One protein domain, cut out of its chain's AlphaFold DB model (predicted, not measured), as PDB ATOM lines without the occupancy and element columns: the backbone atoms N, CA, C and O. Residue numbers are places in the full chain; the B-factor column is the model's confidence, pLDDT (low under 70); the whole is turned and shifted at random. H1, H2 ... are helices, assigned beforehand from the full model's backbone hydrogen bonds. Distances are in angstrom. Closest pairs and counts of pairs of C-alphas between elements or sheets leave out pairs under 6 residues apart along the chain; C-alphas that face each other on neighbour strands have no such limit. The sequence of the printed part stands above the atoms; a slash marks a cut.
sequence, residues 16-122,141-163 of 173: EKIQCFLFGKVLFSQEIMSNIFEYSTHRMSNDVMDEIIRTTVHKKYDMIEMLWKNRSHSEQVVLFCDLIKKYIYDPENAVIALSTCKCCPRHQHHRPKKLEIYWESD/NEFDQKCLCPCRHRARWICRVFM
ATOM      1  N   GLU A  16     101.921 -38.053  -7.400       55.62
ATOM      2  CA  GLU A  16     102.869 -37.399  -8.312       55.62
ATOM      3  C   GLU A  16     104.309 -37.823  -7.984       55.62
ATOM      4  O   GLU A  16     105.120 -38.070  -8.874       55.62
ATOM      5  N   LYS A  17     104.628 -38.018  -6.696       55.81
ATOM      6  CA  LYS A  17     105.933 -38.557  -6.270       55.81
ATOM      7  C   LYS A  17     106.155 -39.996  -6.738       55.81
ATOM      8  O   LYS A  17     107.270 -40.331  -7.135       55.81
ATOM      9  N   ILE A  18     105.118 -40.834  -6.689       53.22
ATOM     10  CA  ILE A  18     105.178 -42.233  -7.139       53.22
ATOM     11  C   ILE A  18     105.357 -42.293  -8.657       53.22
ATOM     12  O   ILE A  18     106.205 -43.039  -9.141       53.22
ATOM     13  N   GLN A  19     104.643 -41.453  -9.405       54.72
ATOM     14  CA  GLN A  19     104.818 -41.336 -10.853       54.72
ATOM     15  C   GLN A  19     106.252 -40.904 -11.199       54.72
ATOM     16  O   GLN A  19     106.948 -41.626 -11.912       54.72
ATOM     17  N   CYS A  20     106.769 -39.825 -10.596       55.81
ATOM     18  CA  CYS A  20     108.165 -39.391 -10.769       55.81
ATOM     19  C   CYS A  20     109.204 -40.456 -10.363       55.81
ATOM     20  O   CYS A  20     110.351 -40.443 -10.830       55.81
ATOM     21  N   PHE A  21     108.853 -41.353  -9.440       55.84
ATOM     22  CA  PHE A  21     109.700 -42.472  -9.039       55.84
ATOM     23  C   PHE A  21     109.716 -43.582 -10.098       55.84
ATOM     24  O   PHE A  21     110.801 -44.023 -10.476       55.84
ATOM     25  N   LEU A  22     108.549 -43.971 -10.617       50.62
ATOM     26  CA  LEU A  22     108.408 -44.994 -11.657       50.62
ATOM     27  C   LEU A  22     109.041 -44.550 -12.987       50.62
ATOM     28  O   LEU A  22     109.811 -45.312 -13.569       50.62
ATOM     29  N   PHE A  23     108.847 -43.290 -13.399       57.69
ATOM     30  CA  PHE A  23     109.486 -42.718 -14.596       57.69
ATOM     31  C   PHE A  23     111.016 -42.649 -14.488       57.69
ATOM     32  O   PHE A  23     111.725 -42.854 -15.468       57.69
ATOM     33  N   GLY A  24     111.552 -42.419 -13.284       52.47
ATOM     34  CA  GLY A  24     112.999 -42.404 -13.057       52.47
ATOM     35  C   GLY A  24     113.659 -43.788 -13.083       52.47
ATOM     36  O   GLY A  24     114.885 -43.860 -13.144       52.47
ATOM     37  N   LYS A  25     112.877 -44.874 -13.000       50.25
ATOM     38  CA  LYS A  25     113.369 -46.259 -12.917       50.25
ATOM     39  C   LYS A  25     113.231 -47.045 -14.224       50.25
ATOM     40  O   LYS A  25     113.878 -48.082 -14.333       50.25
ATOM     41  N   VAL A  26     112.440 -46.581 -15.196       49.38
ATOM     42  CA  VAL A  26     112.137 -47.359 -16.407       49.38
ATOM     43  C   VAL A  26     112.360 -46.517 -17.665       49.38
ATOM     44  O   VAL A  26     111.582 -45.632 -18.003       49.38
ATOM     45  N   LEU A  27     113.481 -46.791 -18.336       49.56
ATOM     46  CA  LEU A  27     113.839 -46.268 -19.654       49.56
ATOM     47  C   LEU A  27     112.952 -46.938 -20.708       49.56
ATOM     48  O   LEU A  27     113.296 -47.996 -21.228       49.56
ATOM     49  N   PHE A  28     111.801 -46.347 -21.003       53.56
ATOM     50  CA  PHE A  28     111.017 -46.734 -22.171       53.56
ATOM     51  C   PHE A  28     111.543 -46.028 -23.430       53.56
ATOM     52  O   PHE A  28     112.117 -44.939 -23.341       53.56
ATOM     53  N   SER A  29     111.373 -46.656 -24.600       54.41
ATOM     54  CA  SER A  29     111.671 -46.028 -25.893       54.41
ATOM     55  C   SER A  29     110.858 -44.739 -26.067       54.41
ATOM     56  O   SER A  29     109.788 -44.591 -25.472       54.41
ATOM     57  N   GLN A  30     111.356 -43.803 -26.882       47.03
ATOM     58  CA  GLN A  30     110.706 -42.509 -27.128       47.03
ATOM     59  C   GLN A  30     109.244 -42.677 -27.573       47.03
ATOM     60  O   GLN A  30     108.382 -41.952 -27.100       47.03
ATOM     61  N   GLU A  31     108.944 -43.701 -28.378       42.81
ATOM     62  CA  GLU A  31     107.575 -44.053 -28.781       42.81
ATOM     63  C   GLU A  31     106.689 -44.502 -27.617       42.81
ATOM     64  O   GLU A  31     105.534 -44.093 -27.530       42.81
ATOM     65  N   ILE A  32     107.194 -45.331 -26.702       53.38
ATOM     66  CA  ILE A  32     106.402 -45.794 -25.555       53.38
ATOM     67  C   ILE A  32     106.174 -44.635 -24.578       53.38
ATOM     68  O   ILE A  32     105.082 -44.503 -24.031       53.38
ATOM     69  N   MET A  33     107.168 -43.761 -24.401       56.41
ATOM     70  CA  MET A  33     107.023 -42.546 -23.597       56.41
ATOM     71  C   MET A  33     106.014 -41.585 -24.219       56.41
ATOM     72  O   MET A  33     105.119 -41.139 -23.510       56.41
ATOM     73  N   SER A  34     106.094 -41.321 -25.526       52.44
ATOM     74  CA  SER A  34     105.118 -40.488 -26.233       52.44
ATOM     75  C   SER A  34     103.705 -41.051 -26.117       52.44
ATOM     76  O   SER A  34     102.802 -40.291 -25.803       52.44
ATOM     77  N   ASN A  35     103.513 -42.370 -26.241       55.91
ATOM     78  CA  ASN A  35     102.200 -43.006 -26.066       55.91
ATOM     79  C   ASN A  35     101.684 -42.936 -24.619       55.91
ATOM     80  O   ASN A  35     100.523 -42.600 -24.387       55.91
ATOM     81  N   ILE A  36     102.532 -43.232 -23.624       63.53
ATOM     82  CA  ILE A  36     102.161 -43.102 -22.205       63.53
ATOM     83  C   ILE A  36     101.805 -41.649 -21.904       63.53
ATOM     84  O   ILE A  36     100.829 -41.393 -21.203       63.53
ATOM     85  N   PHE A  37     102.575 -40.702 -22.434       55.31
ATOM     86  CA  PHE A  37     102.338 -39.290 -22.223       55.31
ATOM     87  C   PHE A  37     101.120 -38.789 -22.962       55.31
ATOM     88  O   PHE A  37     100.347 -38.115 -22.320       55.31
ATOM     89  N   GLU A  38     100.863 -39.155 -24.210       55.03
ATOM     90  CA  GLU A  38      99.632 -38.798 -24.922       55.03
ATOM     91  C   GLU A  38      98.386 -39.316 -24.182       55.03
ATOM     92  O   GLU A  38      97.414 -38.588 -23.979       55.03
ATOM     93  N   TYR A  39      98.461 -40.534 -23.638       56.25
ATOM     94  CA  TYR A  39      97.398 -41.095 -22.802       56.25
ATOM     95  C   TYR A  39      97.273 -40.396 -21.433       56.25
ATOM     96  O   TYR A  39      96.191 -40.338 -20.842       56.25
ATOM     97  N   SER A  40      98.380 -39.858 -20.910       56.62
ATOM     98  CA  SER A  40      98.449 -39.211 -19.593       56.62
ATOM     99  C   SER A  40      98.224 -37.697 -19.638       56.62
ATOM    100  O   SER A  40      97.687 -37.160 -18.676       56.62
ATOM    101  N   THR A  41      98.571 -36.997 -20.720       50.44
ATOM    102  CA  THR A  41      98.432 -35.543 -20.934       50.44
ATOM    103  C   THR A  41      96.973 -35.138 -21.047       50.44
ATOM    104  O   THR A  41      96.610 -34.041 -20.638       50.44
ATOM    105  N   HIS A  42      96.090 -36.053 -21.454       56.09
ATOM    106  CA  HIS A  42      94.646 -35.873 -21.288       56.09
ATOM    107  C   HIS A  42      94.208 -35.725 -19.814       56.09
ATOM    108  O   HIS A  42      93.084 -35.301 -19.552       56.09
ATOM    109  N   ARG A  43      95.071 -36.051 -18.840       56.94
ATOM    110  CA  ARG A  43      94.814 -35.917 -17.391       56.94
ATOM    111  C   ARG A  43      95.891 -35.148 -16.615       56.94
ATOM    112  O   ARG A  43      95.639 -34.763 -15.475       56.94
ATOM    113  N   MET A  44      97.073 -34.937 -17.187       66.19
ATOM    114  CA  MET A  44      98.227 -34.299 -16.553       66.19
ATOM    115  C   MET A  44      98.535 -32.975 -17.240       66.19
ATOM    116  O   MET A  44      98.620 -32.913 -18.462       66.19
ATOM    117  N   SER A  45      98.728 -31.913 -16.454       71.00
ATOM    118  CA  SER A  45      99.119 -30.616 -17.004       71.00
ATOM    119  C   SER A  45     100.551 -30.646 -17.547       71.00
ATOM    120  O   SER A  45     101.406 -31.391 -17.058       71.00
ATOM    121  N   ASN A  46     100.826 -29.778 -18.524       70.94
ATOM    122  CA  ASN A  46     102.162 -29.605 -19.103       70.94
ATOM    123  C   ASN A  46     103.226 -29.273 -18.037       70.94
ATOM    124  O   ASN A  46     104.349 -29.754 -18.121       70.94
ATOM    125  N   ASP A  47     102.861 -28.550 -16.974       68.69
ATOM    126  CA  ASP A  47     103.787 -28.232 -15.878       68.69
ATOM    127  C   ASP A  47     104.269 -29.482 -15.119       68.69
ATOM    128  O   ASP A  47     105.436 -29.579 -14.731       68.69
ATOM    129  N   VAL A  48     103.378 -30.458 -14.901       72.50
ATOM    130  CA  VAL A  48     103.721 -31.721 -14.223       72.50
ATOM    131  C   VAL A  48     104.612 -32.577 -15.120       72.50
ATOM    132  O   VAL A  48     105.560 -33.208 -14.651       72.50
ATOM    133  N   MET A  49     104.329 -32.564 -16.418       72.44
ATOM    134  CA  MET A  49     105.123 -33.223 -17.448       72.44
ATOM    135  C   MET A  49     106.558 -32.682 -17.505       72.44
ATOM    136  O   MET A  49     107.516 -33.456 -17.413       72.44
ATOM    137  N   ASP A  50     106.715 -31.359 -17.540       74.06
ATOM    138  CA  ASP A  50     108.022 -30.699 -17.524       74.06
ATOM    139  C   ASP A  50     108.814 -31.019 -16.246       74.06
ATOM    140  O   ASP A  50     110.026 -31.258 -16.300       74.06
ATOM    141  N   GLU A  51     108.146 -31.080 -15.088       75.88
ATOM    142  CA  GLU A  51     108.770 -31.474 -13.819       75.88
ATOM    143  C   GLU A  51     109.264 -32.929 -13.834       75.88
ATOM    144  O   GLU A  51     110.375 -33.206 -13.371       75.88
ATOM    145  N   ILE A  52     108.480 -33.864 -14.384       76.12
ATOM    146  CA  ILE A  52     108.873 -35.280 -14.499       76.12
ATOM    147  C   ILE A  52     110.125 -35.416 -15.360       76.12
ATOM    148  O   ILE A  52     111.084 -36.094 -14.963       76.12
ATOM    149  N   ILE A  53     110.139 -34.763 -16.524       77.38
ATOM    150  CA  ILE A  53     111.274 -34.824 -17.447       77.38
ATOM    151  C   ILE A  53     112.500 -34.191 -16.785       77.38
ATOM    152  O   ILE A  53     113.551 -34.834 -16.698       77.38
ATOM    153  N   ARG A  54     112.364 -32.986 -16.216       82.06
ATOM    154  CA  ARG A  54     113.448 -32.294 -15.500       82.06
ATOM    155  C   ARG A  54     114.013 -33.143 -14.361       82.06
ATOM    156  O   ARG A  54     115.227 -33.335 -14.283       82.06
ATOM    157  N   THR A  55     113.155 -33.703 -13.511       81.94
ATOM    158  CA  THR A  55     113.555 -34.595 -12.409       81.94
ATOM    159  C   THR A  55     114.308 -35.821 -12.925       81.94
ATOM    160  O   THR A  55     115.319 -36.224 -12.347       81.94
ATOM    161  N   THR A  56     113.854 -36.408 -14.031       81.62
ATOM    162  CA  THR A  56     114.503 -37.570 -14.653       81.62
ATOM    163  C   THR A  56     115.896 -37.221 -15.170       81.62
ATOM    164  O   THR A  56     116.854 -37.947 -14.892       81.62
ATOM    165  N   VAL A  57     116.042 -36.081 -15.850       85.19
ATOM    166  CA  VAL A  57     117.348 -35.577 -16.299       85.19
ATOM    167  C   VAL A  57     118.274 -35.343 -15.106       85.19
ATOM    168  O   VAL A  57     119.449 -35.713 -15.159       85.19
ATOM    169  N   HIS A  58     117.757 -34.802 -13.998       86.38
ATOM    170  CA  HIS A  58     118.558 -34.624 -12.793       86.38
ATOM    171  C   HIS A  58     119.071 -35.945 -12.224       86.38
ATOM    172  O   HIS A  58     120.280 -36.073 -12.036       86.38
ATOM    173  N   LYS A  59     118.189 -36.931 -12.039       86.06
ATOM    174  CA  LYS A  59     118.558 -38.265 -11.540       86.06
ATOM    175  C   LYS A  59     119.615 -38.938 -12.417       86.06
ATOM    176  O   LYS A  59     120.556 -39.534 -11.899       86.06
ATOM    177  N   LYS A  60     119.486 -38.820 -13.744       85.31
ATOM    178  CA  LYS A  60     120.482 -39.341 -14.691       85.31
ATOM    179  C   LYS A  60     121.841 -38.675 -14.504       85.31
ATOM    180  O   LYS A  60     122.850 -39.370 -14.466       85.31
ATOM    181  N   TYR A  61     121.869 -37.354 -14.338       89.19
ATOM    182  CA  TYR A  61     123.106 -36.628 -14.051       89.19
ATOM    183  C   TYR A  61     123.737 -37.025 -12.717       89.19
ATOM    184  O   TYR A  61     124.943 -37.238 -12.668       89.19
ATOM    185  N   ASP A  62     122.943 -37.171 -11.657       86.94
ATOM    186  CA  ASP A  62     123.454 -37.580 -10.343       86.94
ATOM    187  C   ASP A  62     124.075 -38.988 -10.417       86.94
ATOM    188  O   ASP A  62     125.152 -39.238  -9.873       86.94
ATOM    189  N   MET A  63     123.443 -39.896 -11.171       87.19
ATOM    190  CA  MET A  63     123.995 -41.217 -11.474       87.19
ATOM    191  C   MET A  63     125.292 -41.125 -12.291       87.19
ATOM    192  O   MET A  63     126.247 -41.829 -11.969       87.19
ATOM    193  N   ILE A  64     125.358 -40.272 -13.322       88.94
ATOM    194  CA  ILE A  64     126.583 -40.041 -14.109       88.94
ATOM    195  C   ILE A  64     127.722 -39.559 -13.200       88.94
ATOM    196  O   ILE A  64     128.819 -40.111 -13.261       88.94
ATOM    197  N   GLU A  65     127.468 -38.577 -12.332       88.38
ATOM    198  CA  GLU A  65     128.461 -38.065 -11.383       88.38
ATOM    199  C   GLU A  65     128.936 -39.149 -10.411       88.38
ATOM    200  O   GLU A  65     130.133 -39.250 -10.144       88.38
ATOM    201  N   MET A  66     128.024 -39.981  -9.903       87.50
ATOM    202  CA  MET A  66     128.362 -41.107  -9.030       87.50
ATOM    203  C   MET A  66     129.223 -42.150  -9.758       87.50
ATOM    204  O   MET A  66     130.251 -42.574  -9.236       87.50
ATOM    205  N   LEU A  67     128.834 -42.537 -10.978       85.75
ATOM    206  CA  LEU A  67     129.593 -43.475 -11.810       85.75
ATOM    207  C   LEU A  67     130.972 -42.930 -12.179       85.75
ATOM    208  O   LEU A  67     131.910 -43.706 -12.321       85.75
ATOM    209  N   TRP A  68     131.098 -41.618 -12.361       85.62
ATOM    210  CA  TRP A  68     132.376 -40.977 -12.640       85.62
ATOM    211  C   TRP A  68     133.276 -40.942 -11.396       85.62
ATOM    212  O   TRP A  68     134.440 -41.323 -11.482       85.62
ATOM    213  N   LYS A  69     132.730 -40.572 -10.229       84.75
ATOM    214  CA  LYS A  69     133.469 -40.502  -8.952       84.75
ATOM    215  C   LYS A  69     133.939 -41.864  -8.437       84.75
ATOM    216  O   LYS A  69     134.994 -41.935  -7.819       84.75
ATOM    217  N   ASN A  70     133.169 -42.924  -8.677       80.19
ATOM    218  CA  ASN A  70     133.446 -44.264  -8.145       80.19
ATOM    219  C   ASN A  70     134.371 -45.114  -9.038       80.19
ATOM    220  O   ASN A  70     134.559 -46.297  -8.756       80.19
ATOM    221  N   ARG A  71     134.933 -44.557 -10.117       73.75
ATOM    222  CA  ARG A  71     135.874 -45.277 -10.988       73.75
ATOM    223  C   ARG A  71     137.271 -45.327 -10.386       73.75
ATOM    224  O   ARG A  71     137.758 -44.339  -9.834       73.75
ATOM    225  N   SER A  72     137.941 -46.465 -10.561       67.19
ATOM    226  CA  SER A  72     139.370 -46.576 -10.262       67.19
ATOM    227  C   SER A  72     140.189 -45.682 -11.208       67.19
ATOM    228  O   SER A  72     139.776 -45.424 -12.340       67.19
ATOM    229  N   HIS A  73     141.363 -45.209 -10.771       61.19
ATOM    230  CA  HIS A  73     142.241 -44.365 -11.601       61.19
ATOM    231  C   HIS A  73     142.611 -45.027 -12.947       61.19
ATOM    232  O   HIS A  73     142.768 -44.333 -13.943       61.19
ATOM    233  N   SER A  74     142.675 -46.363 -13.010       57.75
ATOM    234  CA  SER A  74     142.919 -47.128 -14.243       57.75
ATOM    235  C   SER A  74     141.712 -47.212 -15.191       57.75
ATOM    236  O   SER A  74     141.886 -47.480 -16.375       57.75
ATOM    237  N   GLU A  75     140.489 -46.961 -14.708       56.56
ATOM    238  CA  GLU A  75     139.235 -46.966 -15.487       56.56
ATOM    239  C   GLU A  75     138.759 -45.553 -15.876       56.56
ATOM    240  O   GLU A  75     137.677 -45.387 -16.459       56.56
ATOM    241  N   GLN A  76     139.559 -44.525 -15.565       55.56
ATOM    242  CA  GLN A  76     139.310 -43.123 -15.926       55.56
ATOM    243  C   GLN A  76     139.413 -42.846 -17.432       55.56
ATOM    244  O   GLN A  76     139.125 -41.733 -17.862       55.56
ATOM    245  N   VAL A  77     139.768 -43.849 -18.245       55.56
ATOM    246  CA  VAL A  77     139.822 -43.732 -19.712       55.56
ATOM    247  C   VAL A  77     138.460 -43.340 -20.306       55.56
ATOM    248  O   VAL A  77     138.411 -42.719 -21.361       55.56
ATOM    249  N   VAL A  78     137.345 -43.643 -19.625       62.59
ATOM    250  CA  VAL A  78     136.016 -43.178 -20.059       62.59
ATOM    251  C   VAL A  78     135.811 -41.724 -19.644       62.59
ATOM    252  O   VAL A  78     135.722 -41.414 -18.450       62.59
ATOM    253  N   LEU A  79     135.667 -40.840 -20.630       75.62
ATOM    254  CA  LEU A  79     135.455 -39.418 -20.397       75.62
ATOM    255  C   LEU A  79     134.060 -39.179 -19.802       75.62
ATOM    256  O   LEU A  79     133.090 -39.871 -20.116       75.62
ATOM    257  N   PHE A  80     133.919 -38.143 -18.969       84.31
ATOM    258  CA  PHE A  80     132.614 -37.717 -18.437       84.31
ATOM    259  C   PHE A  80     131.585 -37.478 -19.561       84.31
ATOM    260  O   PHE A  80     130.409 -37.818 -19.430       84.31
ATOM    261  N   CYS A  81     132.056 -36.972 -20.704       86.12
ATOM    262  CA  CYS A  81     131.270 -36.789 -21.922       86.12
ATOM    263  C   CYS A  81     130.678 -38.103 -22.457       86.12
ATOM    264  O   CYS A  81     129.541 -38.102 -22.924       86.12
ATOM    265  N   ASP A  82     131.387 -39.229 -22.348       87.62
ATOM    266  CA  ASP A  82     130.903 -40.531 -22.825       87.62
ATOM    267  C   ASP A  82     129.764 -41.056 -21.950       87.62
ATOM    268  O   ASP A  82     128.792 -41.622 -22.448       87.62
ATOM    269  N   LEU A  83     129.834 -40.816 -20.636       88.50
ATOM    270  CA  LEU A  83     128.733 -41.127 -19.721       88.50
ATOM    271  C   LEU A  83     127.498 -40.273 -20.032       88.50
ATOM    272  O   LEU A  83     126.383 -40.796 -20.027       88.50
ATOM    273  N   ILE A  84     127.684 -38.989 -20.351       90.31
ATOM    274  CA  ILE A  84     126.588 -38.125 -20.808       90.31
ATOM    275  C   ILE A  84     125.963 -38.698 -22.084       90.31
ATOM    276  O   ILE A  84     124.755 -38.934 -22.092       90.31
ATOM    277  N   LYS A  85     126.766 -39.000 -23.115       89.25
ATOM    278  CA  LYS A  85     126.283 -39.592 -24.378       89.25
ATOM    279  C   LYS A  85     125.535 -40.907 -24.158       89.25
ATOM    280  O   LYS A  85     124.526 -41.160 -24.803       89.25
ATOM    281  N   LYS A  86     126.005 -41.733 -23.220       86.81
ATOM    282  CA  LYS A  86     125.402 -43.033 -22.910       86.81
ATOM    283  C   LYS A  86     124.041 -42.924 -22.219       86.81
ATOM    284  O   LYS A  86     123.161 -43.736 -22.489       86.81
ATOM    285  N   TYR A  87     123.876 -41.988 -21.283       86.25
ATOM    286  CA  TYR A  87     122.703 -41.968 -20.397       86.25
ATOM    287  C   TYR A  87     121.686 -40.864 -20.723       86.25
ATOM    288  O   TYR A  87     120.498 -40.996 -20.389       86.25
ATOM    289  N   ILE A  88     122.106 -39.801 -21.411       86.94
ATOM    290  CA  ILE A  88     121.225 -38.755 -21.940       86.94
ATOM    291  C   ILE A  88     120.848 -39.116 -23.383       86.94
ATOM    292  O   ILE A  88     121.475 -38.673 -24.333       86.94
ATOM    293  N   TYR A  89     119.823 -39.959 -23.523       83.44
ATOM    294  CA  TYR A  89     119.340 -40.460 -24.818       83.44
ATOM    295  C   TYR A  89     118.686 -39.381 -25.697       83.44
ATOM    296  O   TYR A  89     118.870 -39.388 -26.907       83.44
ATOM    297  N   ASP A  90     117.937 -38.459 -25.087       84.56
ATOM    298  CA  ASP A  90     117.237 -37.379 -25.787       84.56
ATOM    299  C   ASP A  90     117.777 -36.024 -25.302       84.56
ATOM    300  O   ASP A  90     117.258 -35.446 -24.337       84.56
ATOM    301  N   PRO A  91     118.903 -35.559 -25.874       89.19
ATOM    302  CA  PRO A  91     119.557 -34.332 -25.441       89.19
ATOM    303  C   PRO A  91     118.725 -33.075 -25.726       89.19
ATOM    304  O   PRO A  91     118.783 -32.142 -24.925       89.19
ATOM    305  N   GLU A  92     117.923 -33.053 -26.794       89.62
ATOM    306  CA  GLU A  92     117.046 -31.920 -27.129       89.62
ATOM    307  C   GLU A  92     115.978 -31.729 -26.052       89.62
ATOM    308  O   GLU A  92     115.930 -30.682 -25.397       89.62
ATOM    309  N   ASN A  93     115.190 -32.773 -25.767       84.94
ATOM    310  CA  ASN A  93     114.160 -32.685 -24.734       84.94
ATOM    311  C   ASN A  93     114.760 -32.473 -23.340       84.94
ATOM    312  O   ASN A  93     114.162 -31.788 -22.508       84.94
ATOM    313  N   ALA A  94     115.960 -33.000 -23.074       88.12
ATOM    314  CA  ALA A  94     116.656 -32.724 -21.824       88.12
ATOM    315  C   ALA A  94     117.011 -31.234 -21.678       88.12
ATOM    316  O   ALA A  94     116.806 -30.668 -20.601       88.12
ATOM    317  N   VAL A  95     117.505 -30.580 -22.735       91.50
ATOM    318  CA  VAL A  95     117.790 -29.137 -22.719       91.50
ATOM    319  C   VAL A  95     116.506 -28.328 -22.542       91.50
ATOM    320  O   VAL A  95     116.458 -27.470 -21.657       91.50
ATOM    321  N   ILE A  96     115.456 -28.638 -23.308       89.06
ATOM    322  CA  ILE A  96     114.156 -27.955 -23.217       89.06
ATOM    323  C   ILE A  96     113.597 -28.063 -21.794       89.06
ATOM    324  O   ILE A  96     113.302 -27.040 -21.171       89.06
ATOM    325  N   ALA A  97     113.548 -29.269 -21.225       85.69
ATOM    326  CA  ALA A  97     113.020 -29.490 -19.881       85.69
ATOM    327  C   ALA A  97     113.840 -28.780 -18.796       85.69
ATOM    328  O   ALA A  97     113.272 -28.179 -17.881       85.69
ATOM    329  N   LEU A  98     115.176 -28.784 -18.887       89.81
ATOM    330  CA  LEU A  98     116.025 -28.041 -17.948       89.81
ATOM    331  C   LEU A  98     115.857 -26.524 -18.096       89.81
ATOM    332  O   LEU A  98     115.998 -25.798 -17.105       89.81
ATOM    333  N   SER A  99     115.520 -26.050 -19.299       89.19
ATOM    334  CA  SER A  99     115.283 -24.635 -19.563       89.19
ATOM    335  C   SER A  99     114.033 -24.111 -18.854       89.19
ATOM    336  O   SER A  99     113.969 -22.932 -18.550       89.19
ATOM    337  N   THR A 100     113.066 -24.947 -18.482       86.12
ATOM    338  CA  THR A 100     111.839 -24.487 -17.799       86.12
ATOM    339  C   THR A 100     112.076 -24.000 -16.359       86.12
ATOM    340  O   THR A 100     111.215 -23.350 -15.763       86.12
ATOM    341  N   CYS A 101     113.252 -24.271 -15.780       84.88
ATOM    342  CA  CYS A 101     113.583 -23.897 -14.408       84.88
ATOM    343  C   CYS A 101     113.616 -22.370 -14.212       84.88
ATOM    344  O   CYS A 101     114.242 -21.657 -14.994       84.88
ATOM    345  N   LYS A 102     113.008 -21.867 -13.123       83.25
ATOM    346  CA  LYS A 102     112.894 -20.430 -12.777       83.25
ATOM    347  C   LYS A 102     113.771 -19.993 -11.585       83.25
ATOM    348  O   LYS A 102     113.446 -19.043 -10.885       83.25
ATOM    349  N   CYS A 103     114.882 -20.694 -11.330       77.88
ATOM    350  CA  CYS A 103     115.643 -20.609 -10.070       77.88
ATOM    351  C   CYS A 103     116.388 -19.285  -9.795       77.88
ATOM    352  O   CYS A 103     116.558 -18.940  -8.631       77.88
ATOM    353  N   CYS A 104     116.873 -18.556 -10.810       77.19
ATOM    354  CA  CYS A 104     117.502 -17.239 -10.614       77.19
ATOM    355  C   CYS A 104     117.552 -16.401 -11.906       77.19
ATOM    356  O   CYS A 104     117.473 -16.982 -12.998       77.19
ATOM    357  N   PRO A 105     117.754 -15.066 -11.817       72.94
ATOM    358  CA  PRO A 105     117.865 -14.185 -12.982       72.94
ATOM    359  C   PRO A 105     118.937 -14.645 -13.971       72.94
ATOM    360  O   PRO A 105     118.638 -14.849 -15.146       72.94
ATOM    361  N   ARG A 106     120.154 -14.951 -13.500       72.62
ATOM    362  CA  ARG A 106     121.234 -15.459 -14.366       72.62
ATOM    363  C   ARG A 106     120.868 -16.768 -15.074       72.62
ATOM    364  O   ARG A 106     121.263 -16.969 -16.220       72.62
ATOM    365  N   HIS A 107     120.103 -17.654 -14.427       78.94
ATOM    366  CA  HIS A 107     119.564 -18.843 -15.090       78.94
ATOM    367  C   HIS A 107     118.591 -18.443 -16.204       78.94
ATOM    368  O   HIS A 107     118.702 -18.967 -17.303       78.94
ATOM    369  N   GLN A 108     117.654 -17.524 -15.952       80.81
ATOM    370  CA  GLN A 108     116.648 -17.153 -16.959       80.81
ATOM    371  C   GLN A 108     117.268 -16.553 -18.225       80.81
ATOM    372  O   GLN A 108     116.766 -16.807 -19.318       80.81
ATOM    373  N   HIS A 109     118.362 -15.806 -18.072       77.38
ATOM    374  CA  HIS A 109     119.013 -15.103 -19.175       77.38
ATOM    375  C   HIS A 109     120.019 -15.984 -19.927       77.38
ATOM    376  O   HIS A 109     120.014 -15.996 -21.151       77.38
ATOM    377  N   HIS A 110     120.837 -16.773 -19.218       77.62
ATOM    378  CA  HIS A 110     121.940 -17.535 -19.827       77.62
ATOM    379  C   HIS A 110     121.695 -19.049 -19.892       77.62
ATOM    380  O   HIS A 110     122.656 -19.822 -19.958       77.62
ATOM    381  N   ARG A 111     120.451 -19.524 -19.795       85.19
ATOM    382  CA  ARG A 111     120.155 -20.952 -19.989       85.19
ATOM    383  C   ARG A 111     120.114 -21.305 -21.480       85.19
ATOM    384  O   ARG A 111     119.514 -20.554 -22.247       85.19
ATOM    385  N   PRO A 112     120.660 -22.463 -21.881       89.56
ATOM    386  CA  PRO A 112     120.309 -23.061 -23.163       89.56
ATOM    387  C   PRO A 112     118.796 -23.327 -23.227       89.56
ATOM    388  O   PRO A 112     118.205 -23.745 -22.227       89.56
ATOM    389  N   LYS A 113     118.174 -23.055 -24.379       90.00
ATOM    390  CA  LYS A 113     116.733 -23.285 -24.621       90.00
ATOM    391  C   LYS A 113     116.455 -24.387 -25.649       90.00
ATOM    392  O   LYS A 113     115.339 -24.886 -25.691       90.00
ATOM    393  N   LYS A 114     117.457 -24.739 -26.450       91.94
ATOM    394  CA  LYS A 114     117.439 -25.771 -27.492       91.94
ATOM    395  C   LYS A 114     118.830 -26.385 -27.626       91.94
ATOM    396  O   LYS A 114     119.801 -25.793 -27.132       91.94
ATOM    397  N   LEU A 115     118.937 -27.549 -28.258       92.31
ATOM    398  CA  LEU A 115     120.226 -28.196 -28.485       92.31
ATOM    399  C   LEU A 115     120.984 -27.509 -29.625       92.31
ATOM    400  O   LEU A 115     120.792 -27.779 -30.805       92.31
ATOM    401  N   GLU A 116     121.882 -26.606 -29.259       91.38
ATOM    402  CA  GLU A 116     122.744 -25.902 -30.201       91.38
ATOM    403  C   GLU A 116     124.136 -25.686 -29.612       91.38
ATOM    404  O   GLU A 116     124.357 -25.918 -28.417       91.38
ATOM    405  N   ILE A 117     125.071 -25.238 -30.455       86.00
ATOM    406  CA  ILE A 117     126.392 -24.803 -29.997       86.00
ATOM    407  C   ILE A 117     126.172 -23.683 -28.978       86.00
ATOM    408  O   ILE A 117     125.635 -22.621 -29.300       86.00
ATOM    409  N   TYR A 118     126.548 -23.946 -27.728       82.25
ATOM    410  CA  TYR A 118     126.300 -23.024 -26.630       82.25
ATOM    411  C   TYR A 118     127.530 -22.170 -26.343       82.25
ATOM    412  O   TYR A 118     128.530 -22.657 -25.811       82.25
ATOM    413  N   TRP A 119     127.375 -20.873 -26.578       72.62
ATOM    414  CA  TRP A 119     128.320 -19.844 -26.172       72.62
ATOM    415  C   TRP A 119     127.800 -19.161 -24.908       72.62
ATOM    416  O   TRP A 119     126.668 -18.674 -24.869       72.62
ATOM    417  N   GLU A 120     128.611 -19.125 -23.850       65.50
ATOM    418  CA  GLU A 120     128.308 -18.242 -22.724       65.50
ATOM    419  C   GLU A 120     128.664 -16.827 -23.174       65.50
ATOM    420  O   GLU A 120     129.832 -16.456 -23.177       65.50
ATOM    421  N   SER A 121     127.673 -16.063 -23.634       57.28
ATOM    422  CA  SER A 121     127.912 -14.663 -23.959       57.28
ATOM    423  C   SER A 121     128.130 -13.884 -22.660       57.28
ATOM    424  O   SER A 121     127.255 -13.832 -21.792       57.28
ATOM    425  N   ASP A 122     129.295 -13.248 -22.542       50.84
ATOM    426  CA  ASP A 122     129.536 -12.202 -21.539       50.84
ATOM    427  C   ASP A 122     128.771 -10.905 -21.877       50.84
ATOM    428  O   ASP A 122     128.704  -9.978 -21.076       50.84
ATOM    429  N   ASN A 141     123.505  -6.568  -7.299       47.41
ATOM    430  CA  ASN A 141     123.497  -7.785  -6.475       47.41
ATOM    431  C   ASN A 141     122.767  -9.007  -7.062       47.41
ATOM    432  O   ASN A 141     122.826 -10.066  -6.440       47.41
ATOM    433  N   GLU A 142     122.086  -8.918  -8.212       47.50
ATOM    434  CA  GLU A 142     121.257 -10.038  -8.718       47.50
ATOM    435  C   GLU A 142     121.888 -10.832  -9.877       47.50
ATOM    436  O   GLU A 142     121.656 -12.038  -9.994       47.50
ATOM    437  N   PHE A 143     122.732 -10.197 -10.696       49.28
ATOM    438  CA  PHE A 143     123.448 -10.847 -11.807       49.28
ATOM    439  C   PHE A 143     124.883 -11.269 -11.448       49.28
ATOM    440  O   PHE A 143     125.384 -12.246 -12.009       49.28
ATOM    441  N   ASP A 144     125.487 -10.618 -10.447       47.66
ATOM    442  CA  ASP A 144     126.820 -10.937  -9.905       47.66
ATOM    443  C   ASP A 144     126.841 -12.254  -9.107       47.66
ATOM    444  O   ASP A 144     127.899 -12.834  -8.845       47.66
ATOM    445  N   GLN A 145     125.671 -12.780  -8.731       55.41
ATOM    446  CA  GLN A 145     125.592 -14.038  -8.000       55.41
ATOM    447  C   GLN A 145     125.878 -15.224  -8.928       55.41
ATOM    448  O   GLN A 145     125.226 -15.443  -9.957       55.41
ATOM    449  N   LYS A 146     126.866 -16.041  -8.541       65.31
ATOM    450  CA  LYS A 146     127.146 -17.333  -9.179       65.31
ATOM    451  C   LYS A 146     125.849 -18.140  -9.215       65.31
ATOM    452  O   LYS A 146     125.313 -18.521  -8.180       65.31
ATOM    453  N   CYS A 147     125.339 -18.423 -10.413       72.50
ATOM    454  CA  CYS A 147     124.219 -19.344 -10.552       72.50
ATOM    455  C   CYS A 147     124.702 -20.733 -10.121       72.50
ATOM    456  O   CYS A 147     125.575 -21.293 -10.776       72.50
ATOM    457  N   LEU A 148     124.153 -21.282  -9.035       78.94
ATOM    458  CA  LEU A 148     124.442 -22.645  -8.552       78.94
ATOM    459  C   LEU A 148     123.396 -23.666  -9.020       78.94
ATOM    460  O   LEU A 148     123.402 -24.822  -8.612       78.94
ATOM    461  N   CYS A 149     122.474 -23.235  -9.876       84.94
ATOM    462  CA  CYS A 149     121.338 -24.035 -10.293       84.94
ATOM    463  C   CYS A 149     121.787 -25.168 -11.235       84.94
ATOM    464  O   CYS A 149     122.295 -24.880 -12.327       84.94
ATOM    465  N   PRO A 150     121.573 -26.447 -10.868       88.38
ATOM    466  CA  PRO A 150     122.054 -27.581 -11.652       88.38
ATOM    467  C   PRO A 150     121.413 -27.626 -13.038       88.38
ATOM    468  O   PRO A 150     122.069 -28.047 -13.982       88.38
ATOM    469  N   CYS A 151     120.177 -27.138 -13.193       90.38
ATOM    470  CA  CYS A 151     119.473 -27.144 -14.474       90.38
ATOM    471  C   CYS A 151     120.275 -26.427 -15.574       90.38
ATOM    472  O   CYS A 151     120.473 -26.974 -16.654       90.38
ATOM    473  N   ARG A 152     120.830 -25.244 -15.269       89.31
ATOM    474  CA  ARG A 152     121.627 -24.473 -16.236       89.31
ATOM    475  C   ARG A 152     122.925 -25.194 -16.568       89.31
ATOM    476  O   ARG A 152     123.293 -25.296 -17.730       89.31
ATOM    477  N   HIS A 153     123.645 -25.652 -15.549       88.56
ATOM    478  CA  HIS A 153     124.966 -26.253 -15.747       88.56
ATOM    479  C   HIS A 153     124.890 -27.586 -16.478       88.56
ATOM    480  O   HIS A 153     125.714 -27.845 -17.348       88.56
ATOM    481  N   ARG A 154     123.872 -28.392 -16.180       92.50
ATOM    482  CA  ARG A 154     123.608 -29.651 -16.878       92.50
ATOM    483  C   ARG A 154     123.233 -29.392 -18.333       92.50
ATOM    484  O   ARG A 154     123.852 -29.979 -19.206       92.50
ATOM    485  N   ALA A 155     122.341 -28.435 -18.606       92.69
ATOM    486  CA  ALA A 155     121.994 -28.059 -19.979       92.69
ATOM    487  C   ALA A 155     123.226 -27.596 -20.777       92.69
ATOM    488  O   ALA A 155     123.429 -28.039 -21.901       92.69
ATOM    489  N   ARG A 156     124.104 -26.780 -20.171       90.12
ATOM    490  CA  ARG A 156     125.375 -26.352 -20.790       90.12
ATOM    491  C   ARG A 156     126.265 -27.537 -21.159       90.12
ATOM    492  O   ARG A 156     126.829 -27.559 -22.247       90.12
ATOM    493  N   TRP A 157     126.394 -28.510 -20.258       90.19
ATOM    494  CA  TRP A 157     127.168 -29.723 -20.521       90.19
ATOM    495  C   TRP A 157     126.548 -30.583 -21.622       90.19
ATOM    496  O   TRP A 157     127.292 -31.070 -22.465       90.19
ATOM    497  N   ILE A 158     125.219 -30.728 -21.659       92.44
ATOM    498  CA  ILE A 158     124.530 -31.437 -22.748       92.44
ATOM    499  C   ILE A 158     124.850 -30.765 -24.090       92.44
ATOM    500  O   ILE A 158     125.352 -31.433 -24.989       92.44
ATOM    501  N   CYS A 159     124.658 -29.447 -24.206       92.81
ATOM    502  CA  CYS A 159     124.973 -28.710 -25.435       92.81
ATOM    503  C   CYS A 159     126.427 -28.919 -25.874       92.81
ATOM    504  O   CYS A 159     126.665 -29.290 -27.013       92.81
ATOM    505  N   ARG A 160     127.403 -28.781 -24.968       89.00
ATOM    506  CA  ARG A 160     128.831 -28.963 -25.298       89.00
ATOM    507  C   ARG A 160     129.191 -30.377 -25.756       89.00
ATOM    508  O   ARG A 160     130.116 -30.545 -26.539       89.00
ATOM    509  N   VAL A 161     128.506 -31.392 -25.235       90.75
ATOM    510  CA  VAL A 161     128.797 -32.799 -25.550       90.75
ATOM    511  C   VAL A 161     128.217 -33.217 -26.900       90.75
ATOM    512  O   VAL A 161     128.843 -34.010 -27.605       90.75
ATOM    513  N   PHE A 162     127.025 -32.722 -27.238       91.12
ATOM    514  CA  PHE A 162     126.296 -33.119 -28.446       91.12
ATOM    515  C   PHE A 162     126.445 -32.127 -29.606       91.12
ATOM    516  O   PHE A 162     126.328 -32.538 -30.753       91.12
ATOM    517  N   MET A 163     126.751 -30.863 -29.313       90.12
ATOM    518  CA  MET A 163     127.012 -29.793 -30.282       90.12
ATOM    519  C   MET A 163     128.378 -29.152 -29.975       90.12
ATOM    520  O   MET A 163     128.430 -27.990 -29.554       90.12
TER     521      MET A 163
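This is residues 16 to 122 and 141 to 163 of the 173 residues of an uncharacterized protein of Candidatus Marinimicrobia bacterium (UniProt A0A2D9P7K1). One long helix, H3, crosses the domain, with H5 and H7 side by side on one of its flanks and H1 on the opposite flank. H4 folds back under the later part of H3 after a loop whose residues 70 to 75 stick out, while H2, by the start of H3, and H6, beyond H7, are only loosely attached. The printed part has 130 residues with seven named helices, H1 to H7 in chain order, and no named strand: the class is all helix. It is compact, with a radius of gyration of the C-alphas of 15.9 A, and spans 44 by 42 by 26 A.

H1, residues 16 to 25, begins with C-alpha 16 at (102.869, -37.399, -8.312) and is 14.5 A long from first to last C-alpha. H2 is residues 30 to 41, 15.4 A. H3, residues 46 to 69, is the longest at 34.7 A, from C-alpha 46 at (102.162, -29.605, -19.103) to C-alpha 69 at (133.469, -40.502, -8.952). H4 is residues 80 to 87, H5 residues 91 to 99 and H6 residues 105 to 110. H7, residues 150 to 162, is 18.2 A long and ends with C-alpha 162 at (126.296, -33.119, -28.446).

H3 is the hub, touching H1, H4, H5 and H7. Its residues 52 to 59 touch H1 at a steep tilt of 43 degrees, the same way; the closest C-alphas, of Gly 24 and Thr 56, are 5.3 A apart. Its residues 60 to 68 touch H4, closest at the C-alphas of Ile 64 and Leu 83, 6.1 A. Its residues 50 to 57 touch H5, closest at the C-alphas of Arg 54 and Ala 97, 5.2 A, at a tilt of 68 degrees, only just steep. H5 and H7 touch at a shallow tilt of 24 degrees, opposite ways, with the C-alphas of Leu 98 and Cys 151 closest at 5.0 A. H4 and H7 touch about perpendicular, at 88 degrees; the closest C-alphas are those of Cys 81 and Val 161, 5.9 A. H6 is close to H7 but not clearly touching, closest at the C-alphas of His 107 and Arg 152, 6.1 A. H2 touches no helix. In each of the seven helices every O i to N i+4 pair is within hydrogen-bond range.

The C-alphas farthest apart, of His 42 and Ser 74, are 50.1 A apart. Residues 123 to 140 are not printed, and C-alphas 122 and 141 are 16.8 A apart across the cut. Of the links printed whole, none is long. Mean pLDDT of the printed part is 74.2; it is under 70 at residues 16 to 44, 47, 72 to 78, 120 to 122 and 141 to 146.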